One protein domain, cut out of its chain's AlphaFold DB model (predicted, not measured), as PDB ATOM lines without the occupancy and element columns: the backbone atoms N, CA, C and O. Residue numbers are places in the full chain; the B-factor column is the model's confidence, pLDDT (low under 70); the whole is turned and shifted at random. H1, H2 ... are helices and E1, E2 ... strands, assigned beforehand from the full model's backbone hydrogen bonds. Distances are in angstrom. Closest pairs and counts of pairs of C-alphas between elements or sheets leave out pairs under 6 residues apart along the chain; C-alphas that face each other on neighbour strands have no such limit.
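What this domain is: This is residues 78 to 138 of the 139 residues of an uncharacterized protein of Coprobacillus cateniformis (UniProt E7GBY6). One long helix, H3, runs beside a two-stranded hairpin, E1 and E2, on the E1 side; short H1 crosses near the first part of H3, and H2 lies at one end of the elongated whole, away from the hairpin. The printed part has 61 residues, with two named strands and then three named helices in the order E1, E2, H1, H2, H3. The sheet has the order E1 - E2 and is antiparallel, and the class is mixed, helices and strands. The whole is only just loose, close to compact, with a radius of gyration of the C-alphas of 12.9 A and spans of 41 by 24 by 17 A.

Where its parts are: Find C-alpha 80 at (37.979, -23.639, -41.681); from there strand E1, residues 80 to 85, runs 16.5 A. Strand E2 is residues 88 to 93, also 16.5 A from first to last C-alpha. Helix H1 is residues 94 to 99, and helix H2, residues 103 to 111, is 12.5 A long. Look next at C-alpha 116 at (44.169, -31.262, -33.155), where helix H3, residues 116 to 137, begins; it runs 31.6 A to C-alpha 137 at (56.498, -2.145, -33.602).

How they stand to each other: Start at the hairpin of E1 and E2, antiparallel with 152 degrees between their directions. Look there for N 83 and O 90, 3.0 A apart, and N 90 and O 83, 2.8 A apart, both within hydrogen-bond range. Go on from E1 to H3: 11 pairs of their C-alphas are within 8 A, and the closest C-alphas of the two are those of Glu 84 and Asn 128, 6.1 A apart. E2 and H3 are only just apart, the closest C-alphas being 8.4 A from each other. H1 and H3 touch, about perpendicular at 81 degrees, with the C-alphas of Ser 94 and Ala 120 closest at 5.1 A; H3 touches H1 with residues 116 to 124 alone. H1 and H2 are close but not clearly touching, their closest C-alphas, of Ser 99 and Val 106, being 7.1 A apart. Their lines stand at a steep tilt of 63 degrees, opposite ways. H2 and H3 are apart. In H1, H2 and H3 every O i to N i+4 pair is within hydrogen-bond range.

The domain as a whole: The two C-alphas farthest apart are those of Leu 111, in H2, and Asn 138, at 40.9 A. The printed part has no cut, and the four links between elements are tight. In the B-factor column you will find a mean pLDDT of the printed part of 80.9; it is under 70 in residues 86 to 88 and residues 131 to 138.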
ATOM      1  N   GLU A  78      33.437 -26.875 -40.418       78.56
ATOM      2  CA  GLU A  78      33.980 -26.951 -39.057       78.56
ATOM      3  C   GLU A  78      35.507 -26.848 -38.996       78.56
ATOM      4  O   GLU A  78      36.030 -26.434 -37.971       78.56
ATOM      5  N   SER A  79      36.210 -27.161 -40.086       79.38
ATOM      6  CA  SER A  79      37.674 -27.151 -40.127       79.38
ATOM      7  C   SER A  79      38.273 -25.836 -40.618       79.38
ATOM      8  O   SER A  79      39.491 -25.730 -40.676       79.38
ATOM      9  N   VAL A  80      37.465 -24.863 -41.050       83.31
ATOM     10  CA  VAL A  80      37.979 -23.639 -41.681       83.31
ATOM     11  C   VAL A  80      38.639 -22.738 -40.638       83.31
ATOM     12  O   VAL A  80      37.997 -22.341 -39.671       83.31
ATOM     13  N   GLN A  81      39.888 -22.365 -40.902       80.00
ATOM     14  CA  GLN A  81      40.706 -21.457 -40.103       80.00
ATOM     15  C   GLN A  81      40.996 -20.177 -40.892       80.00
ATOM     16  O   GLN A  81      41.085 -20.211 -42.126       80.00
ATOM     17  N   ILE A  82      41.166 -19.056 -40.189       80.31
ATOM     18  CA  ILE A  82      41.501 -17.761 -40.793       80.31
ATOM     19  C   ILE A  82      42.839 -17.271 -40.274       80.31
ATOM     20  O   ILE A  82      43.058 -17.196 -39.069       80.31
ATOM     21  N   LEU A  83      43.695 -16.890 -41.216       79.12
ATOM     22  CA  LEU A  83      44.960 -16.226 -40.948       79.12
ATOM     23  C   LEU A  83      44.931 -14.840 -41.584       79.12
ATOM     24  O   LEU A  83      44.608 -14.712 -42.772       79.12
ATOM     25  N   GLU A  84      45.280 -13.822 -40.810       76.06
ATOM     26  CA  GLU A  84      45.425 -12.452 -41.290       76.06
ATOM     27  C   GLU A  84      46.908 -12.087 -41.375       76.06
ATOM     28  O   GLU A  84      47.678 -12.321 -40.450       76.06
ATOM     29  N   SER A  85      47.331 -11.562 -42.526       71.81
ATOM     30  CA  SER A  85      48.715 -11.140 -42.748       71.81
ATOM     31  C   SER A  85      48.771 -10.082 -43.848       71.81
ATOM     32  O   SER A  85      48.185 -10.267 -44.917       71.81
ATOM     33  N   ASP A  86      49.455  -8.962 -43.600       68.25
ATOM     34  CA  ASP A  86      49.710  -7.891 -44.578       68.25
ATOM     35  C   ASP A  86      48.452  -7.374 -45.315       68.25
ATOM     36  O   ASP A  86      48.464  -7.114 -46.523       68.25
ATOM     37  N   GLY A  87      47.325  -7.250 -44.604       65.69
ATOM     38  CA  GLY A  87      46.046  -6.824 -45.188       65.69
ATOM     39  C   GLY A  87      45.417  -7.858 -46.133       65.69
ATOM     40  O   GLY A  87      44.490  -7.540 -46.886       65.69
ATOM     41  N   THR A  88      45.915  -9.095 -46.112       67.56
ATOM     42  CA  THR A  88      45.338 -10.245 -46.807       67.56
ATOM     43  C   THR A  88      44.762 -11.239 -45.806       67.56
ATOM     44  O   THR A  88      45.382 -11.577 -44.802       67.56
ATOM     45  N   MET A  89      43.557 -11.728 -46.104       71.94
ATOM     46  CA  MET A  89      42.895 -12.764 -45.317       71.94
ATOM     47  C   MET A  89      43.024 -14.102 -46.042       71.94
ATOM     48  O   MET A  89      42.549 -14.255 -47.173       71.94
ATOM     49  N   THR A  90      43.661 -15.072 -45.394       80.31
ATOM     50  CA  THR A  90      43.844 -16.427 -45.916       80.31
ATOM     51  C   THR A  90      42.897 -17.389 -45.217       80.31
ATOM     52  O   THR A  90      42.879 -17.488 -43.995       80.31
ATOM     53  N   LEU A  91      42.132 -18.137 -46.012       79.44
ATOM     54  CA  LEU A  91      41.306 -19.242 -45.533       79.44
ATOM     55  C   LEU A  91      42.096 -20.535 -45.658       79.44
ATOM     56  O   LEU A  91      42.562 -20.878 -46.747       79.44
ATOM     57  N   THR A  92      42.215 -21.263 -44.561       82.31
ATOM     58  CA  THR A  92      42.870 -22.569 -44.526       82.31
ATOM     59  C   THR A  92      42.023 -23.568 -43.743       82.31
ATOM     60  O   THR A  92      40.880 -23.270 -43.399       82.31
ATOM     61  N   THR A  93      42.533 -24.776 -43.524       86.69
ATOM     62  CA  THR A  93      41.863 -25.797 -42.712       86.69
ATOM     63  C   THR A  93      42.714 -26.202 -41.518       86.69
ATOM     64  O   THR A  93      43.940 -26.106 -41.586       86.69
ATOM     65  N   SER A  94      42.087 -26.710 -40.456       85.94
ATOM     66  CA  SER A  94      42.776 -27.234 -39.271       85.94
ATOM     67  C   SER A  94      43.827 -28.278 -39.649       85.94
ATOM     68  O   SER A  94      44.971 -28.187 -39.217       85.94
ATOM     69  N   ASP A  95      43.490 -29.201 -40.553       86.56
ATOM     70  CA  ASP A  95      44.429 -30.212 -41.056       86.56
ATOM     71  C   ASP A  95      45.638 -29.587 -41.753       86.56
ATOM     72  O   ASP A  95      46.780 -29.995 -41.527       86.56
ATOM     73  N   HIS A  96      45.402 -28.585 -42.604       86.38
ATOM     74  CA  HIS A  96      46.477 -27.907 -43.315       86.38
ATOM     75  C   HIS A  96      47.378 -27.144 -42.336       86.38
ATOM     76  O   HIS A  96      48.605 -27.243 -42.426       86.38
ATOM     77  N   LEU A  97      46.785 -26.455 -41.362       87.19
ATOM     78  CA  LEU A  97      47.505 -25.712 -40.336       87.19
ATOM     79  C   LEU A  97      48.348 -26.638 -39.452       87.19
ATOM     80  O   LEU A  97      49.548 -26.421 -39.307       87.19
ATOM     81  N   VAL A  98      47.777 -27.731 -38.948       89.69
ATOM     82  CA  VAL A  98      48.499 -28.719 -38.129       89.69
ATOM     83  C   VAL A  98      49.591 -29.423 -38.937       89.69
ATOM     84  O   VAL A  98      50.689 -29.649 -38.427       89.69
ATOM     85  N   SER A  99      49.345 -29.722 -40.218       88.69
ATOM     86  CA  SER A  99      50.351 -30.358 -41.081       88.69
ATOM     87  C   SER A  99      51.615 -29.508 -41.269       88.69
ATOM     88  O   SER A  99      52.693 -30.061 -41.512       88.69
ATOM     89  N   SER A 100      51.512 -28.185 -41.088       88.62
ATOM     90  CA  SER A 100      52.647 -27.262 -41.188       88.62
ATOM     91  C   SER A 100      53.699 -27.462 -40.089       88.62
ATOM     92  O   SER A 100      54.868 -27.146 -40.309       88.62
ATOM     93  N   LEU A 101      53.332 -28.074 -38.953       87.69
ATOM     94  CA  LEU A 101      54.253 -28.408 -37.855       87.69
ATOM     95  C   LEU A 101      55.295 -29.474 -38.236       87.69
ATOM     96  O   LEU A 101      56.279 -29.673 -37.523       87.69
ATOM     97  N   GLY A 102      55.082 -30.175 -39.353       91.56
ATOM     98  CA  GLY A 102      55.942 -31.252 -39.822       91.56
ATOM     99  C   GLY A 102      55.558 -32.619 -39.251       91.56
ATOM    100  O   GLY A 102      55.129 -32.768 -38.106       91.56
ATOM    101  N   ALA A 103      55.741 -33.656 -40.069       90.06
ATOM    102  CA  ALA A 103      55.239 -35.004 -39.795       90.06
ATOM    103  C   ALA A 103      55.773 -35.622 -38.489       90.06
ATOM    104  O   ALA A 103      55.060 -36.374 -37.824       90.06
ATOM    105  N   GLU A 104      57.011 -35.307 -38.107       92.69
ATOM    106  CA  GLU A 104      57.643 -35.821 -36.885       92.69
ATOM    107  C   GLU A 104      56.987 -35.247 -35.624       92.69
ATOM    108  O   GLU A 104      56.682 -35.988 -34.689       92.69
ATOM    109  N   VAL A 105      56.702 -33.941 -35.620       92.06
ATOM    110  CA  VAL A 105      56.041 -33.253 -34.504       92.06
ATOM    111  C   VAL A 105      54.596 -33.718 -34.385       92.06
ATOM    112  O   VAL A 105      54.169 -34.110 -33.298       92.06
ATOM    113  N   VAL A 106      53.870 -33.775 -35.506       91.38
ATOM    114  CA  VAL A 106      52.488 -34.278 -35.540       91.38
ATOM    115  C   VAL A 106      52.419 -35.706 -34.999       91.38
ATOM    116  O   VAL A 106      51.585 -35.995 -34.146       91.38
ATOM    117  N   SER A 107      53.342 -36.585 -35.403       90.06
ATOM    118  CA  SER A 107      53.386 -37.970 -34.908       90.06
ATOM    119  C   SER A 107      53.578 -38.045 -33.390       90.06
ATOM    120  O   SER A 107      52.943 -38.863 -32.723       90.06
ATOM    121  N   CYS A 108      54.418 -37.180 -32.820       93.06
ATOM    122  CA  CYS A 108      54.591 -37.089 -31.371       93.06
ATOM    123  C   CYS A 108      53.315 -36.604 -30.667       93.06
ATOM    124  O   CYS A 108      52.940 -37.171 -29.643       93.06
ATOM    125  N   LEU A 109      52.627 -35.604 -31.222       92.19
ATOM    126  CA  LEU A 109      51.372 -35.077 -30.671       92.19
ATOM    127  C   LEU A 109      50.241 -36.116 -30.723       92.19
ATOM    128  O   LEU A 109      49.484 -36.241 -29.763       92.19
ATOM    129  N   MET A 110      50.193 -36.940 -31.779       89.44
ATOM    130  CA  MET A 110      49.265 -38.076 -31.869       89.44
ATOM    131  C   MET A 110      49.484 -39.079 -30.732       89.44
ATOM    132  O   MET A 110      48.523 -39.547 -30.127       89.44
ATOM    133  N   LEU A 111      50.746 -39.398 -30.414       93.50
ATOM    134  CA  LEU A 111      51.085 -40.307 -29.309       93.50
ATOM    135  C   LEU A 111      50.706 -39.744 -27.935       93.50
ATOM    136  O   LEU A 111      50.599 -40.510 -26.980       93.50
ATOM    137  N   GLN A 112      50.559 -38.425 -27.823       93.50
ATOM    138  CA  GLN A 112      50.126 -37.741 -26.607       93.50
ATOM    139  C   GLN A 112      48.608 -37.495 -26.569       93.50
ATOM    140  O   GLN A 112      48.142 -36.857 -25.632       93.50
ATOM    141  N   GLU A 113      47.851 -37.993 -27.556       92.75
ATOM    142  CA  GLU A 113      46.395 -37.806 -27.661       92.75
ATOM    143  C   GLU A 113      45.981 -36.322 -27.629       92.75
ATOM    144  O   GLU A 113      44.979 -35.947 -27.021       92.75
ATOM    145  N   VAL A 114      46.775 -35.459 -28.273       91.56
ATOM    146  CA  VAL A 114      46.470 -34.026 -28.379       91.56
ATOM    147  C   VAL A 114      45.257 -33.810 -29.283       91.56
ATOM    148  O   VAL A 114      45.142 -34.412 -30.349       91.56
ATOM    149  N   ASP A 115      44.368 -32.918 -28.855       91.12
ATOM    150  CA  ASP A 115      43.226 -32.461 -29.639       91.12
ATOM    151  C   ASP A 115      43.702 -31.523 -30.758       91.12
ATOM    152  O   ASP A 115      44.124 -30.393 -30.504       91.12
ATOM    153  N   PHE A 116      43.678 -32.011 -31.999       87.44
ATOM    154  CA  PHE A 116      44.169 -31.262 -33.155       87.44
ATOM    155  C   PHE A 116      43.244 -30.139 -33.609       87.44
ATOM    156  O   PHE A 116      43.734 -29.204 -34.238       87.44
ATOM    157  N   GLU A 117      41.948 -30.200 -33.299       85.19
ATOM    158  CA  GLU A 117      41.042 -29.090 -33.600       85.19
ATOM    159  C   GLU A 117      41.394 -27.909 -32.701       85.19
ATOM    160  O   GLU A 117      41.679 -26.819 -33.188       85.19
ATOM    161  N   ARG A 118      41.522 -28.171 -31.398       86.81
ATOM    162  CA  ARG A 118      41.913 -27.146 -30.431       86.81
ATOM    163  C   ARG A 118      43.331 -26.620 -30.659       86.81
ATOM    164  O   ARG A 118      43.572 -25.430 -30.512       86.81
ATOM    165  N   LEU A 119      44.264 -27.494 -31.043       89.38
ATOM    166  CA  LEU A 119      45.617 -27.075 -31.408       89.38
ATOM    167  C   LEU A 119      45.615 -26.165 -32.642       89.38
ATOM    168  O   LEU A 119      46.419 -25.243 -32.705       89.38
ATOM    169  N   ALA A 120      44.761 -26.438 -33.632       86.19
ATOM    170  CA  ALA A 120      44.653 -25.592 -34.813       86.19
ATOM    171  C   ALA A 120      44.135 -24.195 -34.453       86.19
ATOM    172  O   ALA A 120      44.709 -23.220 -34.931       86.19
ATOM    173  N   ASP A 121      43.125 -24.106 -33.583       84.19
ATOM    174  CA  ASP A 121      42.627 -22.824 -33.071       84.19
ATOM    175  C   ASP A 121      43.751 -22.056 -32.349       84.19
ATOM    176  O   ASP A 121      44.074 -20.934 -32.733       84.19
ATOM    177  N   ASP A 122      44.439 -22.702 -31.396       85.88
ATOM    178  CA  ASP A 122      45.540 -22.086 -30.638       85.88
ATOM    179  C   ASP A 122      46.689 -21.619 -31.563       85.88
ATOM    180  O   ASP A 122      47.317 -20.586 -31.324       85.88
ATOM    181  N   LEU A 123      46.991 -22.372 -32.628       86.19
ATOM    182  CA  LEU A 123      48.010 -21.999 -33.614       86.19
ATOM    183  C   LEU A 123      47.580 -20.811 -34.472       86.19
ATOM    184  O   LEU A 123      48.421 -19.964 -34.770       86.19
ATOM    185  N   ALA A 124      46.317 -20.762 -34.897       82.75
ATOM    186  CA  ALA A 124      45.788 -19.650 -35.678       82.75
ATOM    187  C   ALA A 124      45.845 -18.355 -34.860       82.75
ATOM    188  O   ALA A 124      46.373 -17.357 -35.351       82.75
ATOM    189  N   ASP A 125      45.411 -18.412 -33.599       83.06
ATOM    190  CA  ASP A 125      45.497 -17.294 -32.655       83.06
ATOM    191  C   ASP A 125      46.952 -16.852 -32.459       83.06
ATOM    192  O   ASP A 125      47.272 -15.689 -32.673       83.06
ATOM    193  N   CYS A 126      47.873 -17.786 -32.181       83.06
ATOM    194  CA  CYS A 126      49.295 -17.454 -32.025       83.06
ATOM    195  C   CYS A 126      49.890 -16.775 -33.267       83.06
ATOM    196  O   CYS A 126      50.721 -15.879 -33.141       83.06
ATOM    197  N   ILE A 127      49.522 -17.229 -34.468       81.75
ATOM    198  CA  ILE A 127      50.010 -16.636 -35.717       81.75
ATOM    199  C   ILE A 127      49.479 -15.207 -35.855       81.75
ATOM    200  O   ILE A 127      50.260 -14.309 -36.161       81.75
ATOM    201  N   ASN A 128      48.187 -14.999 -35.610       79.56
ATOM    202  CA  ASN A 128      47.555 -13.687 -35.725       79.56
ATOM    203  C   ASN A 128      48.088 -12.703 -34.664       79.56
ATOM    204  O   ASN A 128      48.429 -11.575 -35.014       79.56
ATOM    205  N   ASP A 129      48.277 -13.149 -33.418       79.62
ATOM    206  CA  ASP A 129      48.848 -12.342 -32.328       79.62
ATOM    207  C   ASP A 129      50.270 -11.853 -32.659       79.62
ATOM    208  O   ASP A 129      50.615 -10.694 -32.425       79.62
ATOM    209  N   ILE A 130      51.105 -12.721 -33.249       72.75
ATOM    210  CA  ILE A 130      52.457 -12.341 -33.689       72.75
ATOM    211  C   ILE A 130      52.390 -11.223 -34.736       72.75
ATOM    212  O   ILE A 130      53.188 -10.283 -34.681       72.75
ATOM    213  N   TYR A 131      51.445 -11.297 -35.677       61.50
ATOM    214  CA  TYR A 131      51.283 -10.257 -36.692       61.50
ATOM    215  C   TYR A 131      50.809  -8.925 -36.099       61.50
ATOM    216  O   TYR A 131      51.297  -7.874 -36.527       61.50
ATOM    217  N   GLU A 132      49.908  -8.936 -35.112       62.00
ATOM    218  CA  GLU A 132      49.482  -7.707 -34.426       62.00
ATOM    219  C   GLU A 132      50.666  -7.012 -33.731       62.00
ATOM    220  O   GLU A 132      50.881  -5.807 -33.913       62.00
ATOM    221  N   ASP A 133      51.493  -7.774 -33.011       61.88
ATOM    222  CA  ASP A 133      52.681  -7.251 -32.326       61.88
ATOM    223  C   ASP A 133      53.735  -6.695 -33.304       61.88
ATOM    224  O   ASP A 133      54.362  -5.662 -33.033       61.88
ATOM    225  N   GLU A 134      53.937  -7.334 -34.461       59.72
ATOM    226  CA  GLU A 134      54.849  -6.838 -35.503       59.72
ATOM    227  C   GLU A 134      54.335  -5.556 -36.184       59.72
ATOM    228  O   GLU A 134      55.133  -4.684 -36.551       59.72
ATOM    229  N   CYS A 135      53.017  -5.386 -36.315       56.47
ATOM    230  CA  CYS A 135      52.422  -4.152 -36.837       56.47
ATOM    231  C   CYS A 135      52.619  -2.966 -35.876       56.47
ATOM    232  O   CYS A 135      52.959  -1.861 -36.315       56.47
ATOM    233  N   LEU A 136      52.477  -3.198 -34.567       57.22
ATOM    234  CA  LEU A 136      52.640  -2.174 -33.527       57.22
ATOM    235  C   LEU A 136      54.091  -1.699 -33.355       57.22
ATOM    236  O   LEU A 136      54.324  -0.569 -32.934       57.22
ATOM    237  N   GLN A 137      55.081  -2.530 -33.684       53.03
ATOM    238  CA  GLN A 137      56.498  -2.145 -33.602       53.03
ATOM    239  C   GLN A 137      56.978  -1.301 -34.795       53.03
ATOM    240  O   GLN A 137      58.042  -0.683 -34.715       53.03
ATOM    241  N   ASN A 138      56.211  -1.269 -35.888       49.81
ATOM    242  CA  ASN A 138      56.566  -0.582 -37.133       49.81
ATOM    243  C   ASN A 138      55.788   0.732 -37.366       49.81
ATOM    244  O   ASN A 138      55.903   1.318 -38.448       49.81
TER     245      ASN A 138